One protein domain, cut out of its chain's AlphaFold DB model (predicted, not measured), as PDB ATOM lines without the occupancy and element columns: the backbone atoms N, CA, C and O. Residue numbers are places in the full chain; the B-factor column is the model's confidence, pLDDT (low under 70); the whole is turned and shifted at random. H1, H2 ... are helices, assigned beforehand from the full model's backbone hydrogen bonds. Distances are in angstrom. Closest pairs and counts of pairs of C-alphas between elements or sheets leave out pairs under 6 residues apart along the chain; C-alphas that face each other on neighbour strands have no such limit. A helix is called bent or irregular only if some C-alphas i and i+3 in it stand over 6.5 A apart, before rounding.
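AT A GLANCE: This is residues 74 to 198 of the 199 residues of an uncharacterized protein of Nitrosopumilus adriaticus (UniProt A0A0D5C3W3). Look for two parts joined end to end: a head of short, crossed helices in which H2, H3 and H6 each pack on H1, and a long helical hairpin, H4 and H5, that makes much of the length. From the end of H5 a long link loops beside the head before H6, and the small H7 lies beyond H6, touching no helix. The printed part has 125 residues with seven named helices, H1 to H7 in order, and no named strand; its class is all helix. The whole is loose, with a radius of gyration of the C-alphas of 18.4 A, and elongated, spanning 60 by 33 by 21 A.

HOW THE PARTS SIT: Begin with the hub, H1, residues 74 to 82. It touches H2, residues 87 to 94, at a steep tilt of 51 degrees, opposite ways, closest at the C-alphas of Val 77 and Val 90, 6.5 A apart. H1 also touches H3, residues 98 to 113, through 101 to 108 alone, at a steep tilt of 59 degrees; the closest C-alphas, of Phe 78 and Tyr 108, are 6.5 A apart. H2 touches H3 too, closest at the C-alphas of Pro 87 and Val 101, 6.3 A, with residues 98 to 105 of H3 alone. Go on to the hairpin of H4, residues 119 to 136, and H5, residues 138 to 158: they touch at a shallow tilt of 15 degrees, opposite ways, closest at the C-alphas of Ile 122 and Leu 148, 6.4 A. H6, residues 179 to 188, touches H1 about perpendicular, at 83 degrees, with the C-alphas of Ser 79 and Ser 187 closest at 5.1 A. H5 and H6 are only just apart, at 8.1 A, and H6 and H7, residues 193 to 196, are apart. Each O i to N i+4 pair is within hydrogen-bond range in H1, H2, H3 and H6; H4 has 13 of 14, H5 has 13 of 17, and H7 is too short for such a pair.

IN THESE COORDINATES: Find C-alpha 74 at (10.254, -35.959, 1.811), where H1 begins. H3 runs 22.4 A, H4 25.2 A from C-alpha 119 at (-13.407, -39.259, -8.749), and H5 28.8 A. H5 is irregular, its C-alphas 140 and 143 being 8.0 A apart, with a kink of 44 degrees near residue 145. H7 ends at C-alpha 196, (-1.028, -28.280, 11.639).

THE WHOLE: The C-alphas of Gly 95 and Gln 135, the two farthest apart, are 60.2 A apart. The printed part has no cut. The link from H5 to H6, residues 159 to 178, is long, and within it residues 163 to 164 pair antiparallel with 171 to 172; the other links are tight. Mean pLDDT of the printed part is 71.8, and residues 112 to 119 and 154 to 198 are among those under 70.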
ATOM      1  N   LYS A  74      10.866 -35.946   3.154       73.38
ATOM      2  CA  LYS A  74      10.254 -35.959   1.811       73.38
ATOM      3  C   LYS A  74       9.374 -34.735   1.559       73.38
ATOM      4  O   LYS A  74       9.420 -34.154   0.479       73.38
ATOM      5  N   ALA A  75       8.652 -34.276   2.583       66.50
ATOM      6  CA  ALA A  75       7.884 -33.029   2.556       66.50
ATOM      7  C   ALA A  75       8.761 -31.817   2.215       66.50
ATOM      8  O   ALA A  75       8.437 -30.999   1.351       66.50
ATOM      9  N   LYS A  76       9.901 -31.718   2.909       72.12
ATOM     10  CA  LYS A  76      10.875 -30.645   2.729       72.12
ATOM     11  C   LYS A  76      11.476 -30.728   1.331       72.12
ATOM     12  O   LYS A  76      11.484 -29.724   0.624       72.12
ATOM     13  N   VAL A  77      11.880 -31.920   0.902       81.44
ATOM     14  CA  VAL A  77      12.406 -32.204  -0.439       81.44
ATOM     15  C   VAL A  77      11.415 -31.795  -1.537       81.44
ATOM     16  O   VAL A  77      11.779 -31.021  -2.421       81.44
ATOM     17  N   PHE A  78      10.145 -32.196  -1.442       79.75
ATOM     18  CA  PHE A  78       9.098 -31.816  -2.401       79.75
ATOM     19  C   PHE A  78       8.859 -30.304  -2.425       79.75
ATOM     20  O   PHE A  78       8.723 -29.712  -3.497       79.75
ATOM     21  N   SER A  79       8.852 -29.648  -1.259       74.62
ATOM     22  CA  SER A  79       8.692 -28.190  -1.180       74.62
ATOM     23  C   SER A  79       9.835 -27.432  -1.870       74.62
ATOM     24  O   SER A  79       9.622 -26.338  -2.394       74.62
ATOM     25  N   LEU A  80      11.044 -28.004  -1.891       83.19
ATOM     26  CA  LEU A  80      12.197 -27.437  -2.585       83.19
ATOM     27  C   LEU A  80      12.098 -27.654  -4.096       83.19
ATOM     28  O   LEU A  80      12.340 -26.711  -4.852       83.19
ATOM     29  N   PHE A  81      11.660 -28.832  -4.545       86.69
ATOM     30  CA  PHE A  81      11.388 -29.077  -5.964       86.69
ATOM     31  C   PHE A  81      10.295 -28.159  -6.515       86.69
ATOM     32  O   PHE A  81      10.497 -27.554  -7.566       86.69
ATOM     33  N   LYS A  82       9.216 -27.916  -5.759       81.31
ATOM     34  CA  LYS A  82       8.172 -26.937  -6.129       81.31
ATOM     35  C   LYS A  82       8.699 -25.501  -6.236       81.31
ATOM     36  O   LYS A  82       8.144 -24.681  -6.959       81.31
ATOM     37  N   LYS A  83       9.796 -25.182  -5.541       82.25
ATOM     38  CA  LYS A  83      10.539 -23.914  -5.677       82.25
ATOM     39  C   LYS A  83      11.576 -23.952  -6.811       82.25
ATOM     40  O   LYS A  83      12.466 -23.103  -6.843       82.25
ATOM     41  N   ASN A  84      11.478 -24.920  -7.723       84.56
ATOM     42  CA  ASN A  84      12.381 -25.142  -8.853       84.56
ATOM     43  C   ASN A  84      13.851 -25.380  -8.454       84.56
ATOM     44  O   ASN A  84      14.764 -25.067  -9.220       84.56
ATOM     45  N   LYS A  85      14.107 -25.925  -7.256       83.75
ATOM     46  CA  LYS A  85      15.456 -26.360  -6.856       83.75
ATOM     47  C   LYS A  85      15.836 -27.641  -7.591       83.75
ATOM     48  O   LYS A  85      15.006 -28.535  -7.744       83.75
ATOM     49  N   LYS A  86      17.097 -27.764  -8.010       88.44
ATOM     50  CA  LYS A  86      17.596 -28.997  -8.638       88.44
ATOM     51  C   LYS A  86      17.900 -30.054  -7.570       88.44
ATOM     52  O   LYS A  86      18.209 -29.683  -6.437       88.44
ATOM     53  N   PRO A  87      17.922 -31.358  -7.910       87.38
ATOM     54  CA  PRO A  87      18.319 -32.419  -6.977       87.38
ATOM     55  C   PRO A  87      19.643 -32.148  -6.253       87.38
ATOM     56  O   PRO A  87      19.751 -32.389  -5.055       87.38
ATOM     57  N   THR A  88      20.626 -31.566  -6.945       78.50
ATOM     58  CA  THR A  88      21.910 -31.160  -6.350       78.50
ATOM     59  C   THR A  88      21.752 -30.091  -5.274       78.50
ATOM     60  O   THR A  88      22.370 -30.193  -4.219       78.50
ATOM     61  N   ASP A  89      20.898 -29.093  -5.507       74.31
ATOM     62  CA  ASP A  89      20.646 -28.014  -4.546       74.31
ATOM     63  C   ASP A  89      19.918 -28.554  -3.315       74.31
ATOM     64  O   ASP A  89      20.226 -28.176  -2.188       74.31
ATOM     65  N   VAL A  90      18.985 -29.486  -3.524       80.06
ATOM     66  CA  VAL A  90      18.255 -30.149  -2.441       80.06
ATOM     67  C   VAL A  90      19.187 -30.999  -1.585       80.06
ATOM     68  O   VAL A  90      19.096 -30.925  -0.362       80.06
ATOM     69  N   ILE A  91      20.112 -31.754  -2.184       77.81
ATOM     70  CA  ILE A  91      21.133 -32.517  -1.445       77.81
ATOM     71  C   ILE A  91      21.965 -31.578  -0.566       77.81
ATOM     72  O   ILE A  91      22.142 -31.851   0.619       77.81
ATOM     73  N   ILE A  92      22.430 -30.454  -1.120       66.25
ATOM     74  CA  ILE A  92      23.233 -29.465  -0.384       66.25
ATOM     75  C   ILE A  92      22.430 -28.855   0.774       66.25
ATOM     76  O   ILE A  92      22.947 -28.721   1.879       66.25
ATOM     77  N   GLU A  93      21.165 -28.500   0.541       76.19
ATOM     78  CA  GLU A  93      20.323 -27.809   1.526       76.19
ATOM     79  C   GLU A  93      19.804 -28.733   2.642       76.19
ATOM     80  O   GLU A  93      19.542 -28.294   3.765       76.19
ATOM     81  N   THR A  94      19.630 -30.019   2.345       71.38
ATOM     82  CA  THR A  94      19.046 -30.991   3.282       71.38
ATOM     83  C   THR A  94      20.077 -31.917   3.921       71.38
ATOM     84  O   THR A  94      19.799 -32.474   4.977       71.38
ATOM     85  N   GLY A  95      21.255 -32.086   3.313       71.88
ATOM     86  CA  GLY A  95      22.248 -33.081   3.727       71.88
ATOM     87  C   GLY A  95      21.828 -34.528   3.438       71.88
ATOM     88  O   GLY A  95      22.484 -35.462   3.899       71.88
ATOM     89  N   LEU A  96      20.733 -34.728   2.699       77.50
ATOM     90  CA  LEU A  96      20.203 -36.046   2.371       77.50
ATOM     91  C   LEU A  96      21.066 -36.761   1.339       77.50
ATOM     92  O   LEU A  96      21.713 -36.147   0.490       77.50
ATOM     93  N   ASN A  97      21.044 -38.092   1.384       79.69
ATOM     94  CA  ASN A  97      21.798 -38.888   0.429       79.69
ATOM     95  C   ASN A  97      21.220 -38.765  -0.997       79.69
ATOM     96  O   ASN A  97      20.015 -38.596  -1.195       79.69
ATOM     97  N   TYR A  98      22.101 -38.897  -1.991       75.69
ATOM     98  CA  TYR A  98      21.757 -38.771  -3.408       75.69
ATOM     99  C   TYR A  98      20.627 -39.713  -3.845       75.69
ATOM    100  O   TYR A  98      19.711 -39.280  -4.536       75.69
ATOM    101  N   GLU A  99      20.668 -40.981  -3.432       79.38
ATOM    102  CA  GLU A  99      19.705 -41.995  -3.877       79.38
ATOM    103  C   GLU A  99      18.282 -41.682  -3.391       79.38
ATOM    104  O   GLU A  99      17.310 -41.847  -4.126       79.38
ATOM    105  N   TYR A 100      18.158 -41.172  -2.167       80.69
ATOM    106  CA  TYR A 100      16.896 -40.728  -1.592       80.69
ATOM    107  C   TYR A 100      16.345 -39.505  -2.326       80.69
ATOM    108  O   TYR A 100      15.170 -39.488  -2.696       80.69
ATOM    109  N   VAL A 101      17.185 -38.491  -2.567       81.81
ATOM    110  CA  VAL A 101      16.761 -37.273  -3.276       81.81
ATOM    111  C   VAL A 101      16.395 -37.592  -4.725       81.81
ATOM    112  O   VAL A 101      15.392 -37.079  -5.213       81.81
ATOM    113  N   LYS A 102      17.138 -38.484  -5.390       84.62
ATOM    114  CA  LYS A 102      16.828 -38.970  -6.738       84.62
ATOM    115  C   LYS A 102      15.455 -39.645  -6.787       84.62
ATOM    116  O   LYS A 102      14.615 -39.217  -7.571       84.62
ATOM    117  N   LYS A 103      15.199 -40.631  -5.921       84.06
ATOM    118  CA  LYS A 103      13.891 -41.311  -5.852       84.06
ATOM    119  C   LYS A 103      12.757 -40.344  -5.541       84.06
ATOM    120  O   LYS A 103      11.696 -40.419  -6.143       84.06
ATOM    121  N   SER A 104      12.996 -39.406  -4.626       82.94
ATOM    122  CA  SER A 104      12.012 -38.377  -4.280       82.94
ATOM    123  C   SER A 104      11.744 -37.421  -5.446       82.94
ATOM    124  O   SER A 104      10.630 -36.934  -5.583       82.94
ATOM    125  N   TYR A 105      12.741 -37.143  -6.288       86.19
ATOM    126  CA  TYR A 105      12.580 -36.314  -7.482       86.19
ATOM    127  C   TYR A 105      11.796 -37.036  -8.582       86.19
ATOM    128  O   TYR A 105      10.908 -36.438  -9.177       86.19
ATOM    129  N   GLU A 106      12.084 -38.316  -8.825       84.62
ATOM    130  CA  GLU A 106      11.312 -39.155  -9.756       84.62
ATOM    131  C   GLU A 106       9.838 -39.222  -9.332       84.62
ATOM    132  O   GLU A 106       8.952 -38.976 -10.142       84.62
ATOM    133  N   GLU A 107       9.585 -39.447  -8.041       79.94
ATOM    134  CA  GLU A 107       8.240 -39.446  -7.457       79.94
ATOM    135  C   GLU A 107       7.559 -38.067  -7.575       79.94
ATOM    136  O   GLU A 107       6.379 -37.978  -7.901       79.94
ATOM    137  N   TYR A 108       8.302 -36.972  -7.369       79.69
ATOM    138  CA  TYR A 108       7.798 -35.608  -7.566       79.69
ATOM    139  C   TYR A 108       7.381 -35.344  -9.020       79.69
ATOM    140  O   TYR A 108       6.296 -34.811  -9.254       79.69
ATOM    141  N   LEU A 109       8.210 -35.733  -9.996       80.56
ATOM    142  CA  LEU A 109       7.883 -35.596 -11.418       80.56
ATOM    143  C   LEU A 109       6.656 -36.429 -11.791       80.56
ATOM    144  O   LEU A 109       5.778 -35.943 -12.499       80.56
ATOM    145  N   GLU A 110       6.554 -37.645 -11.251       76.12
ATOM    146  CA  GLU A 110       5.385 -38.501 -11.444       76.12
ATOM    147  C   GLU A 110       4.093 -37.818 -10.962       76.12
ATOM    148  O   GLU A 110       3.038 -37.985 -11.573       76.12
ATOM    149  N   PHE A 111       4.152 -37.020  -9.891       71.81
ATOM    150  CA  PHE A 111       2.995 -36.249  -9.431       71.81
ATOM    151  C   PHE A 111       2.688 -35.022 -10.282       71.81
ATOM    152  O   PHE A 111       1.508 -34.753 -10.507       71.81
ATOM    153  N   GLU A 112       3.699 -34.298 -10.755       69.81
ATOM    154  CA  GLU A 112       3.506 -33.114 -11.607       69.81
ATOM    155  C   GLU A 112       2.966 -33.481 -13.001       69.81
ATOM    156  O   GLU A 112       2.165 -32.740 -13.569       69.81
ATOM    157  N   GLU A 113       3.355 -34.636 -13.549       67.00
ATOM    158  CA  GLU A 113       2.917 -35.092 -14.877       67.00
ATOM    159  C   GLU A 113       1.532 -35.768 -14.872       67.00
ATOM    160  O   GLU A 113       0.908 -35.930 -15.928       67.00
ATOM    161  N   LYS A 114       1.004 -36.160 -13.704       66.31
ATOM    162  CA  LYS A 114      -0.301 -36.833 -13.617       66.31
ATOM    163  C   LYS A 114      -1.454 -35.851 -13.845       66.31
ATOM    164  O   LYS A 114      -1.756 -34.992 -13.020       66.31
ATOM    165  N   MET A 115      -2.197 -36.055 -14.936       59.34
ATOM    166  CA  MET A 115      -3.476 -35.379 -15.177       59.34
ATOM    167  C   MET A 115      -4.579 -36.037 -14.341       59.34
ATOM    168  O   MET A 115      -4.960 -37.184 -14.576       59.34
ATOM    169  N   LEU A 116      -5.095 -35.321 -13.342       63.25
ATOM    170  CA  LEU A 116      -5.945 -35.913 -12.310       63.25
ATOM    171  C   LEU A 116      -7.361 -35.363 -12.369       63.25
ATOM    172  O   LEU A 116      -7.613 -34.185 -12.119       63.25
ATOM    173  N   VAL A 117      -8.306 -36.251 -12.653       65.31
ATOM    174  CA  VAL A 117      -9.731 -35.921 -12.724       65.31
ATOM    175  C   VAL A 117     -10.385 -36.307 -11.397       65.31
ATOM    176  O   VAL A 117     -10.168 -37.425 -10.931       65.31
ATOM    177  N   PRO A 118     -11.183 -35.447 -10.737       66.75
ATOM    178  CA  PRO A 118     -11.804 -35.830  -9.472       66.75
ATOM    179  C   PRO A 118     -12.711 -37.056  -9.643       66.75
ATOM    180  O   PRO A 118     -13.446 -37.163 -10.621       66.75
ATOM    181  N   LYS A 119     -12.707 -37.966  -8.666       69.06
ATOM    182  CA  LYS A 119     -13.407 -39.259  -8.749       69.06
ATOM    183  C   LYS A 119     -14.904 -39.144  -9.057       69.06
ATOM    184  O   LYS A 119     -15.426 -39.925  -9.841       69.06
ATOM    185  N   TYR A 120     -15.581 -38.132  -8.506       72.44
ATOM    186  CA  TYR A 120     -16.971 -37.800  -8.855       72.44
ATOM    187  C   TYR A 120     -17.150 -37.530 -10.360       72.44
ATOM    188  O   TYR A 120     -18.097 -38.027 -10.964       72.44
ATOM    189  N   TRP A 121     -16.225 -36.784 -10.973       75.88
ATOM    190  CA  TRP A 121     -16.252 -36.501 -12.407       75.88
ATOM    191  C   TRP A 121     -15.983 -37.762 -13.218       75.88
ATOM    192  O   TRP A 121     -16.724 -38.025 -14.156       75.88
ATOM    193  N   ILE A 122     -14.996 -38.572 -12.828       79.25
ATOM    194  CA  ILE A 122     -14.713 -39.854 -13.494       79.25
ATOM    195  C   ILE A 122     -15.954 -40.748 -13.465       79.25
ATOM    196  O   ILE A 122     -16.378 -41.224 -14.509       79.25
ATOM    197  N   ASN A 123     -16.577 -40.923 -12.297       79.62
ATOM    198  CA  ASN A 123     -17.761 -41.769 -12.153       79.62
ATOM    199  C   ASN A 123     -18.931 -41.269 -13.012       79.62
ATOM    200  O   ASN A 123     -19.581 -42.064 -13.686       79.62
ATOM    201  N   ASN A 124     -19.181 -39.956 -13.035       83.31
ATOM    202  CA  ASN A 124     -20.219 -39.388 -13.896       83.31
ATOM    203  C   ASN A 124     -19.912 -39.573 -15.382       83.31
ATOM    204  O   ASN A 124     -20.811 -39.901 -16.150       83.31
ATOM    205  N   LEU A 125     -18.657 -39.376 -15.789       84.69
ATOM    206  CA  LEU A 125     -18.240 -39.529 -17.180       84.69
ATOM    207  C   LEU A 125     -18.308 -40.989 -17.640       84.69
ATOM    208  O   LEU A 125     -18.721 -41.228 -18.769       84.69
ATOM    209  N   VAL A 126     -17.971 -41.947 -16.771       84.88
ATOM    210  CA  VAL A 126     -18.141 -43.386 -17.037       84.88
ATOM    211  C   VAL A 126     -19.616 -43.711 -17.247       84.88
ATOM    212  O   VAL A 126     -19.968 -44.241 -18.295       84.88
ATOM    213  N   ASN A 127     -20.489 -43.296 -16.324       84.44
ATOM    214  CA  ASN A 127     -21.930 -43.535 -16.444       84.44
ATOM    215  C   ASN A 127     -22.511 -42.929 -17.732       84.44
ATOM    216  O   ASN A 127     -23.338 -43.544 -18.404       84.44
ATOM    217  N   TYR A 128     -22.068 -41.724 -18.097       84.94
ATOM    218  CA  TYR A 128     -22.502 -41.063 -19.324       84.94
ATOM    219  C   TYR A 128     -21.987 -41.787 -20.580       84.94
ATOM    220  O   TYR A 128     -22.740 -41.999 -21.531       84.94
ATOM    221  N   ALA A 129     -20.721 -42.215 -20.576       85.19
ATOM    222  CA  ALA A 129     -20.120 -42.979 -21.666       85.19
ATOM    223  C   ALA A 129     -20.783 -44.352 -21.848       85.19
ATOM    224  O   ALA A 129     -20.982 -44.780 -22.987       85.19
ATOM    225  N   ASP A 130     -21.163 -45.026 -20.763       84.31
ATOM    226  CA  ASP A 130     -21.909 -46.285 -20.804       84.31
ATOM    227  C   ASP A 130     -23.309 -46.092 -21.395       84.31
ATOM    228  O   ASP A 130     -23.673 -46.800 -22.336       84.31
ATOM    229  N   GLY A 131     -24.048 -45.068 -20.951       84.94
ATOM    230  CA  GLY A 131     -25.376 -44.757 -21.489       84.94
ATOM    231  C   GLY A 131     -25.371 -44.440 -22.991       84.94
ATOM    232  O   GLY A 131     -26.278 -44.843 -23.718       84.94
ATOM    233  N   ILE A 132     -24.327 -43.776 -23.497       83.56
ATOM    234  CA  ILE A 132     -24.161 -43.568 -24.947       83.56
ATOM    235  C   ILE A 132     -23.723 -44.870 -25.632       83.56
ATOM    236  O   ILE A 132     -24.183 -45.171 -26.734       83.56
ATOM    237  N   SER A 133     -22.858 -45.669 -24.998       82.88
ATOM    238  CA  SER A 133     -22.364 -46.940 -25.549       82.88
ATOM    239  C   SER A 133     -23.486 -47.941 -25.820       82.88
ATOM    240  O   SER A 133     -23.386 -48.715 -26.774       82.88
ATOM    241  N   GLU A 134     -24.550 -47.914 -25.018       79.50
ATOM    242  CA  GLU A 134     -25.776 -48.691 -25.243       79.50
ATOM    243  C   GLU A 134     -26.513 -48.272 -26.524       79.50
ATOM    244  O   GLU A 134     -27.128 -49.108 -27.180       79.50
ATOM    245  N   GLN A 135     -26.397 -47.003 -26.929       81.12
ATOM    246  CA  GLN A 135     -27.056 -46.451 -28.118       81.12
ATOM    247  C   GLN A 135     -26.226 -46.615 -29.397       81.12
ATOM    248  O   GLN A 135     -26.781 -46.846 -30.471       81.12
ATOM    249  N   VAL A 136     -24.896 -46.483 -29.315       81.94
ATOM    250  CA  VAL A 136     -24.015 -46.446 -30.505       81.94
ATOM    251  C   VAL A 136     -23.091 -47.661 -30.649       81.94
ATOM    252  O   VAL A 136     -22.438 -47.810 -31.689       81.94
ATOM    253  N   GLY A 137     -23.061 -48.542 -29.646       77.56
ATOM    254  CA  GLY A 137     -22.192 -49.714 -29.552       77.56
ATOM    255  C   GLY A 137     -20.862 -49.411 -28.850       77.56
ATOM    256  O   GLY A 137     -20.126 -48.509 -29.251       77.56
ATOM    257  N   LYS A 138     -20.517 -50.223 -27.837       69.88
ATOM    258  CA  LYS A 138     -19.335 -50.062 -26.954       69.88
ATOM    259  C   LYS A 138     -18.014 -49.811 -27.689       69.88
ATOM    260  O   LYS A 138     -17.207 -48.993 -27.255       69.88
ATOM    261  N   ASN A 139     -17.812 -50.456 -28.834       74.81
ATOM    262  CA  ASN A 139     -16.555 -50.376 -29.583       74.81
ATOM    263  C   ASN A 139     -16.299 -48.977 -30.167       74.81
ATOM    264  O   ASN A 139     -15.148 -48.602 -30.370       74.81
ATOM    265  N   LYS A 140     -17.352 -48.177 -30.397       80.12
ATOM    266  CA  LYS A 140     -17.219 -46.815 -30.939       80.12
ATOM    267  C   LYS A 140     -16.725 -45.801 -29.908       80.12
ATOM    268  O   LYS A 140     -16.242 -44.744 -30.295       80.12
ATOM    269  N   LEU A 141     -16.815 -46.127 -28.617       82.50
ATOM    270  CA  LEU A 141     -16.350 -45.282 -27.513       82.50
ATOM    271  C   LEU A 141     -15.127 -45.867 -26.795       82.50
ATOM    272  O   LEU A 141     -14.765 -45.400 -25.717       82.50
ATOM    273  N   GLY A 142     -14.450 -46.857 -27.390       80.44
ATOM    274  CA  GLY A 142     -13.320 -47.550 -26.761       80.44
ATOM    275  C   GLY A 142     -12.200 -46.615 -26.289       80.44
ATOM    276  O   GLY A 142     -11.672 -46.797 -25.198       80.44
ATOM    277  N   HIS A 143     -11.892 -45.561 -27.051       78.00
ATOM    278  CA  HIS A 143     -10.877 -44.570 -26.672       78.00
ATOM    279  C   HIS A 143     -11.299 -43.720 -25.459       78.00
ATOM    280  O   HIS A 143     -10.454 -43.365 -24.640       78.00
ATOM    281  N   ILE A 144     -12.598 -43.427 -25.315       83.06
ATOM    282  CA  ILE A 144     -13.143 -42.682 -24.169       83.06
ATOM    283  C   ILE A 144     -13.102 -43.558 -22.920       83.06
ATOM    284  O   ILE A 144     -12.597 -43.126 -21.888       83.06
ATOM    285  N   HIS A 145     -13.554 -44.808 -23.025       82.19
ATOM    286  CA  HIS A 145     -13.471 -45.779 -21.930       82.19
ATOM    287  C   HIS A 145     -12.030 -46.037 -21.493       82.19
ATOM    288  O   HIS A 145     -11.744 -46.071 -20.297       82.19
ATOM    289  N   TYR A 146     -11.099 -46.132 -22.446       83.62
ATOM    290  CA  TYR A 146      -9.677 -46.238 -22.141       83.62
ATOM    291  C   TYR A 146      -9.179 -45.014 -21.361       83.62
ATOM    292  O   TYR A 146      -8.638 -45.177 -20.269       83.62
ATOM    293  N   ALA A 147      -9.438 -43.793 -21.840       80.50
ATOM    294  CA  ALA A 147      -9.032 -42.567 -21.149       80.50
ATOM    295  C   ALA A 147      -9.630 -42.455 -19.732       80.50
ATOM    296  O   ALA A 147      -8.930 -42.084 -18.789       80.50
ATOM    297  N   LEU A 148     -10.900 -42.832 -19.555       82.69
ATOM    298  CA  LEU A 148     -11.561 -42.847 -18.248       82.69
ATOM    299  C   LEU A 148     -10.977 -43.905 -17.312       82.69
ATOM    300  O   LEU A 148     -10.831 -43.639 -16.121       82.69
ATOM    301  N   SER A 149     -10.593 -45.074 -17.829       80.69
ATOM    302  CA  SER A 149      -9.924 -46.102 -17.025       80.69
ATOM    303  C   SER A 149      -8.513 -45.682 -16.605       80.69
ATOM    304  O   SER A 149      -8.146 -45.893 -15.452       80.69
ATOM    305  N   VAL A 150      -7.751 -45.008 -17.476       78.44
ATOM    306  CA  VAL A 150      -6.455 -44.400 -17.123       78.44
ATOM    307  C   VAL A 150      -6.639 -43.349 -16.024       78.44
ATOM    308  O   VAL A 150      -5.948 -43.401 -15.007       78.44
ATOM    309  N   ALA A 151      -7.629 -42.461 -16.165       76.06
ATOM    310  CA  ALA A 151      -7.956 -41.464 -15.145       76.06
ATOM    311  C   ALA A 151      -8.451 -42.093 -13.830       76.06
ATOM    312  O   ALA A 151      -8.199 -41.558 -12.754       76.06
ATOM    313  N   HIS A 152      -9.159 -43.224 -13.879       75.00
ATOM    314  CA  HIS A 152      -9.577 -43.955 -12.682       75.00
ATOM    315  C   HIS A 152      -8.378 -44.598 -11.975       75.00
ATOM    316  O   HIS A 152      -8.216 -44.463 -10.761       75.00
ATOM    317  N   ASN A 153      -7.512 -45.257 -12.743       73.88
ATOM    318  CA  ASN A 153      -6.357 -45.985 -12.231       73.88
ATOM    319  C   ASN A 153      -5.289 -45.063 -11.642       73.88
ATOM    320  O   ASN A 153      -4.609 -45.473 -10.700       73.88
ATOM    321  N   SER A 154      -5.185 -43.810 -12.099       67.75
ATOM    322  CA  SER A 154      -4.266 -42.845 -11.490       67.75
ATOM    323  C   SER A 154      -4.535 -42.682  -9.988       67.75
ATOM    324  O   SER A 154      -3.588 -42.649  -9.206       67.75
ATOM    325  N   HIS A 155      -5.805 -42.689  -9.548       63.91
ATOM    326  CA  HIS A 155      -6.169 -42.628  -8.118       63.91
ATOM    327  C   HIS A 155      -5.706 -43.849  -7.318       63.91
ATOM    328  O   HIS A 155      -5.363 -43.714  -6.145       63.91
ATOM    329  N   VAL A 156      -5.688 -45.032  -7.935       65.19
ATOM    330  CA  VAL A 156      -5.254 -46.283  -7.291       65.19
ATOM    331  C   VAL A 156      -3.741 -46.287  -7.090       65.19
ATOM    332  O   VAL A 156      -3.253 -46.708  -6.044       65.19
ATOM    333  N   GLU A 157      -2.983 -45.790  -8.066       64.31
ATOM    334  CA  GLU A 157      -1.524 -45.705  -7.963       64.31
ATOM    335  C   GLU A 157      -1.067 -44.753  -6.863       64.31
ATOM    336  O   GLU A 157      -0.117 -45.048  -6.146       64.31
ATOM    337  N   LEU A 158      -1.791 -43.658  -6.661       60.22
ATOM    338  CA  LEU A 158      -1.484 -42.671  -5.629       60.22
ATOM    339  C   LEU A 158      -1.625 -43.200  -4.206       60.22
ATOM    340  O   LEU A 158      -0.872 -42.807  -3.317       60.22
ATOM    341  N   GLN A 159      -2.548 -44.136  -3.997       61.38
ATOM    342  CA  GLN A 159      -2.724 -44.811  -2.715       61.38
ATOM    343  C   GLN A 159      -1.613 -45.830  -2.413       61.38
ATOM    344  O   GLN A 159      -1.539 -46.315  -1.285       61.38
ATOM    345  N   LYS A 160      -0.735 -46.151  -3.379       64.56
ATOM    346  CA  LYS A 160       0.424 -47.032  -3.149       64.56
ATOM    347  C   LYS A 160       1.508 -46.361  -2.304       64.56
ATOM    348  O   LYS A 160       2.312 -47.059  -1.691       64.56
ATOM    349  N   HIS A 161       1.530 -45.031  -2.262       63.28
ATOM    350  CA  HIS A 161       2.512 -44.272  -1.500       63.28
ATOM    351  C   HIS A 161       2.015 -44.062  -0.064       63.28
ATOM    352  O   HIS A 161       0.895 -43.606   0.175       63.28
ATOM    353  N   ILE A 162       2.857 -44.416   0.907       64.00
ATOM    354  CA  ILE A 162       2.588 -44.215   2.332       64.00
ATOM    355  C   ILE A 162       3.247 -42.903   2.751       64.00
ATOM    356  O   ILE A 162       4.465 -42.763   2.677       64.00
ATOM    357  N   TYR A 163       2.432 -41.965   3.222       69.62
ATOM    358  CA  TYR A 163       2.880 -40.663   3.712       69.62
ATOM    359  C   TYR A 163       2.727 -40.592   5.220       69.62
ATOM    360  O   TYR A 163       1.746 -41.105   5.755       69.62
ATOM    361  N   TYR A 164       3.644 -39.908   5.895       65.56
ATOM    362  CA  TYR A 164       3.623 -39.732   7.345       65.56
ATOM    363  C   TYR A 164       3.487 -38.255   7.716       65.56
ATOM    364  O   TYR A 164       3.945 -37.361   7.002       65.56
ATOM    365  N   CYS A 165       2.808 -37.986   8.827       64.25
ATOM    366  CA  CYS A 165       2.650 -36.645   9.363       64.25
ATOM    367  C   CYS A 165       3.957 -36.162   9.991       64.25
ATOM    368  O   CYS A 165       4.484 -36.805  10.888       64.25
ATOM    369  N   CYS A 166       4.420 -34.970   9.612       60.94
ATOM    370  CA  CYS A 166       5.638 -34.364  10.155       60.94
ATOM    371  C   CYS A 166       5.528 -33.926  11.626       60.94
ATOM    372  O   CYS A 166       6.514 -33.483  12.205       60.94
ATOM    373  N   VAL A 167       4.332 -34.001  12.219       61.12
ATOM    374  CA  VAL A 167       4.061 -33.570  13.597       61.12
ATOM    375  C   VAL A 167       3.858 -34.763  14.525       61.12
ATOM    376  O   VAL A 167       4.453 -34.803  15.595       61.12
ATOM    377  N   CYS A 168       2.995 -35.710  14.145       66.56
ATOM    378  CA  CYS A 168       2.647 -36.859  14.985       66.56
ATOM    379  C   CYS A 168       3.226 -38.190  14.494       66.56
ATOM    380  O   CYS A 168       3.015 -39.201  15.153       66.56
ATOM    381  N   GLU A 169       3.913 -38.200  13.347       63.69
ATOM    382  CA  GLU A 169       4.549 -39.384  12.747       63.69
ATOM    383  C   GLU A 169       3.571 -40.512  12.362       63.69
ATOM    384  O   GLU A 169       3.985 -41.586  11.931       63.69
ATOM    385  N   GLU A 170       2.259 -40.283  12.453       66.12
ATOM    386  CA  GLU A 170       1.249 -41.228  11.981       66.12
ATOM    387  C   GLU A 170       1.012 -41.090  10.474       66.12
ATOM    388  O   GLU A 170       1.186 -40.018   9.887       66.12
ATOM    389  N   GLN A 171       0.569 -42.181   9.842       68.56
ATOM    390  CA  GLN A 171       0.255 -42.188   8.418       68.56
ATOM    391  C   GLN A 171      -0.816 -41.132   8.098       68.56
ATOM    392  O   GLN A 171      -1.851 -41.040   8.764       68.56
ATOM    393  N   ILE A 172      -0.590 -40.337   7.054       66.81
ATOM    394  CA  ILE A 172      -1.596 -39.447   6.485       66.81
ATOM    395  C   ILE A 172      -2.428 -40.286   5.513       66.81
ATOM    396  O   ILE A 172      -1.934 -40.646   4.441       66.81
ATOM    397  N   PRO A 173      -3.692 -40.608   5.837       62.34
ATOM    398  CA  PRO A 173      -4.554 -41.254   4.871       62.34
ATOM    399  C   PRO A 173      -4.883 -40.239   3.774       62.34
ATOM    400  O   PRO A 173      -5.555 -39.235   4.037       62.34
ATOM    401  N   ILE A 174      -4.453 -40.503   2.539       62.44
ATOM    402  CA  ILE A 174      -4.987 -39.797   1.371       62.44
ATOM    403  C   ILE A 174      -6.431 -40.277   1.184       62.44
ATOM    404  O   ILE A 174      -6.708 -41.271   0.516       62.44
ATOM    405  N   LYS A 175      -7.364 -39.609   1.871       57.34
ATOM    406  CA  LYS A 175      -8.812 -39.786   1.682       57.34
ATOM    407  C   LYS A 175      -9.257 -39.014   0.436       57.34
ATOM    408  O   LYS A 175      -8.565 -38.081   0.050       57.34
ATOM    409  N   ASP A 176     -10.421 -39.375  -0.124       50.31
ATOM    410  CA  ASP A 176     -11.110 -38.797  -1.306       50.31
ATOM    411  C   ASP A 176     -11.373 -37.261  -1.199       50.31
ATOM    412  O   ASP A 176     -12.502 -36.774  -1.223       50.31
ATOM    413  N   LYS A 177     -10.320 -36.458  -1.059       50.66
ATOM    414  CA  LYS A 177     -10.263 -35.025  -1.356       50.66
ATOM    415  C   LYS A 177      -9.390 -34.892  -2.597       50.66
ATOM    416  O   LYS A 177      -8.460 -35.676  -2.763       50.66
ATOM    417  N   THR A 178      -9.740 -33.965  -3.491       51.84
ATOM    418  CA  THR A 178      -9.069 -33.765  -4.786       51.84
ATOM    419  C   THR A 178      -7.566 -33.922  -4.646       51.84
ATOM    420  O   THR A 178      -6.968 -33.333  -3.752       51.84
ATOM    421  N   LEU A 179      -6.946 -34.721  -5.512       51.06
ATOM    422  CA  LEU A 179      -5.527 -34.991  -5.367       51.06
ATOM    423  C   LEU A 179      -4.683 -33.722  -5.493       51.06
ATOM    424  O   LEU A 179      -3.686 -33.609  -4.811       51.06
ATOM    425  N   GLN A 180      -5.141 -32.716  -6.238       53.12
ATOM    426  CA  GLN A 180      -4.540 -31.385  -6.195       53.12
ATOM    427  C   GLN A 180      -4.485 -30.825  -4.766       53.12
ATOM    428  O   GLN A 180      -3.460 -30.311  -4.355       53.12
ATOM    429  N   ALA A 181      -5.540 -31.000  -3.964       54.44
ATOM    430  CA  ALA A 181      -5.530 -30.632  -2.553       54.44
ATOM    431  C   ALA A 181      -4.618 -31.542  -1.720       54.44
ATOM    432  O   ALA A 181      -4.056 -31.060  -0.746       54.44
ATOM    433  N   ALA A 182      -4.441 -32.817  -2.085       56.78
ATOM    434  CA  ALA A 182      -3.453 -33.693  -1.458       56.78
ATOM    435  C   ALA A 182      -2.018 -33.273  -1.822       56.78
ATOM    436  O   ALA A 182      -1.227 -33.090  -0.916       56.78
ATOM    437  N   CYS A 183      -1.690 -33.023  -3.089       54.12
ATOM    438  CA  CYS A 183      -0.400 -32.521  -3.568       54.12
ATOM    439  C   CYS A 183      -0.103 -31.099  -3.071       54.12
ATOM    440  O   CYS A 183       1.030 -30.795  -2.714       54.12
ATOM    441  N   ASP A 184      -1.095 -30.214  -2.983       57.06
ATOM    442  CA  ASP A 184      -0.936 -28.873  -2.415       57.06
ATOM    443  C   ASP A 184      -0.737 -28.931  -0.905       57.06
ATOM    444  O   ASP A 184       0.156 -28.280  -0.371       57.06
ATOM    445  N   TYR A 185      -1.492 -29.775  -0.211       54.59
ATOM    446  CA  TYR A 185      -1.276 -30.043   1.203       54.59
ATOM    447  C   TYR A 185       0.092 -30.682   1.457       54.59
ATOM    448  O   TYR A 185       0.834 -30.223   2.320       54.59
ATOM    449  N   LEU A 186       0.477 -31.665   0.647       55.38
ATOM    450  CA  LEU A 186       1.783 -32.300   0.700       55.38
ATOM    451  C   LEU A 186       2.902 -31.296   0.309       55.38
ATOM    452  O   LEU A 186       3.993 -31.288   0.855       55.38
ATOM    453  N   SER A 187       2.682 -30.349  -0.586       53.22
ATOM    454  CA  SER A 187       3.738 -29.377  -0.920       53.22
ATOM    455  C   SER A 187       3.824 -28.200   0.055       53.22
ATOM    456  O   SER A 187       4.859 -27.534   0.105       53.22
ATOM    457  N   GLN A 188       2.770 -27.929   0.833       54.91
ATOM    458  CA  GLN A 188       2.720 -26.793   1.756       54.91
ATOM    459  C   GLN A 188       2.933 -27.193   3.220       54.91
ATOM    460  O   GLN A 188       3.666 -26.492   3.918       54.91
ATOM    461  N   LYS A 189       2.306 -28.278   3.705       57.84
ATOM    462  CA  LYS A 189       2.388 -28.762   5.097       57.84
ATOM    463  C   LYS A 189       2.032 -30.266   5.202       57.84
ATOM    464  O   LYS A 189       0.857 -30.626   5.230       57.84
ATOM    465  N   TRP A 190       3.028 -31.157   5.325       63.66
ATOM    466  CA  TRP A 190       2.801 -32.603   5.554       63.66
ATOM    467  C   TRP A 190       2.354 -32.894   6.980       63.66
ATOM    468  O   TRP A 190       3.158 -33.233   7.834       63.66
ATOM    469  N   GLY A 191       1.069 -32.852   7.279       60.50
ATOM    470  CA  GLY A 191       0.628 -33.387   8.565       60.50
ATOM    471  C   GLY A 191      -0.830 -33.168   8.804       60.50
ATOM    472  O   GLY A 191      -1.327 -32.164   8.318       60.50
ATOM    473  N   HIS A 192      -1.529 -34.076   9.497       65.00
ATOM    474  CA  HIS A 192      -2.994 -34.032   9.627       65.00
ATOM    475  C   HIS A 192      -3.488 -32.602   9.861       65.00
ATOM    476  O   HIS A 192      -2.867 -31.843  10.601       65.00
ATOM    477  N   ALA A 193      -4.594 -32.210   9.224       61.25
ATOM    478  CA  ALA A 193      -5.100 -30.837   9.324       61.25
ATOM    479  C   ALA A 193      -5.247 -30.369  10.790       61.25
ATOM    480  O   ALA A 193      -5.079 -29.192  11.093       61.25
ATOM    481  N   GLU A 194      -5.524 -31.307  11.695       62.94
ATOM    482  CA  GLU A 194      -5.581 -31.115  13.145       62.94
ATOM    483  C   GLU A 194      -4.199 -30.901  13.785       62.94
ATOM    484  O   GLU A 194      -4.062 -30.080  14.685       62.94
ATOM    485  N   CYS A 195      -3.160 -31.584  13.301       62.59
ATOM    486  CA  CYS A 195      -1.781 -31.413  13.756       62.59
ATOM    487  C   CYS A 195      -1.198 -30.053  13.351       62.59
ATOM    488  O   CYS A 195      -0.516 -29.415  14.145       62.59
ATOM    489  N   ILE A 196      -1.506 -29.578  12.141       60.66
ATOM    490  CA  ILE A 196      -1.028 -28.280  11.639       60.66
ATOM    491  C   ILE A 196      -1.668 -27.099  12.375       60.66
ATOM    492  O   ILE A 196      -1.019 -26.079  12.572       60.66
ATOM    493  N   LYS A 197      -2.951 -27.200  12.742       58.66
ATOM    494  CA  LYS A 197      -3.680 -26.109  13.414       58.66
ATOM    495  C   LYS A 197      -3.181 -25.819  14.835       58.66
ATOM    496  O   LYS A 197      -3.565 -24.801  15.394       58.66
ATOM    497  N   ASN A 198      -2.380 -26.718  15.405       48.72
ATOM    498  CA  ASN A 198      -1.870 -26.641  16.773       48.72
ATOM    499  C   ASN A 198      -0.371 -26.273  16.844       48.72
ATOM    500  O   ASN A 198       0.228 -26.423  17.910       48.72
TER     501      ASN A 198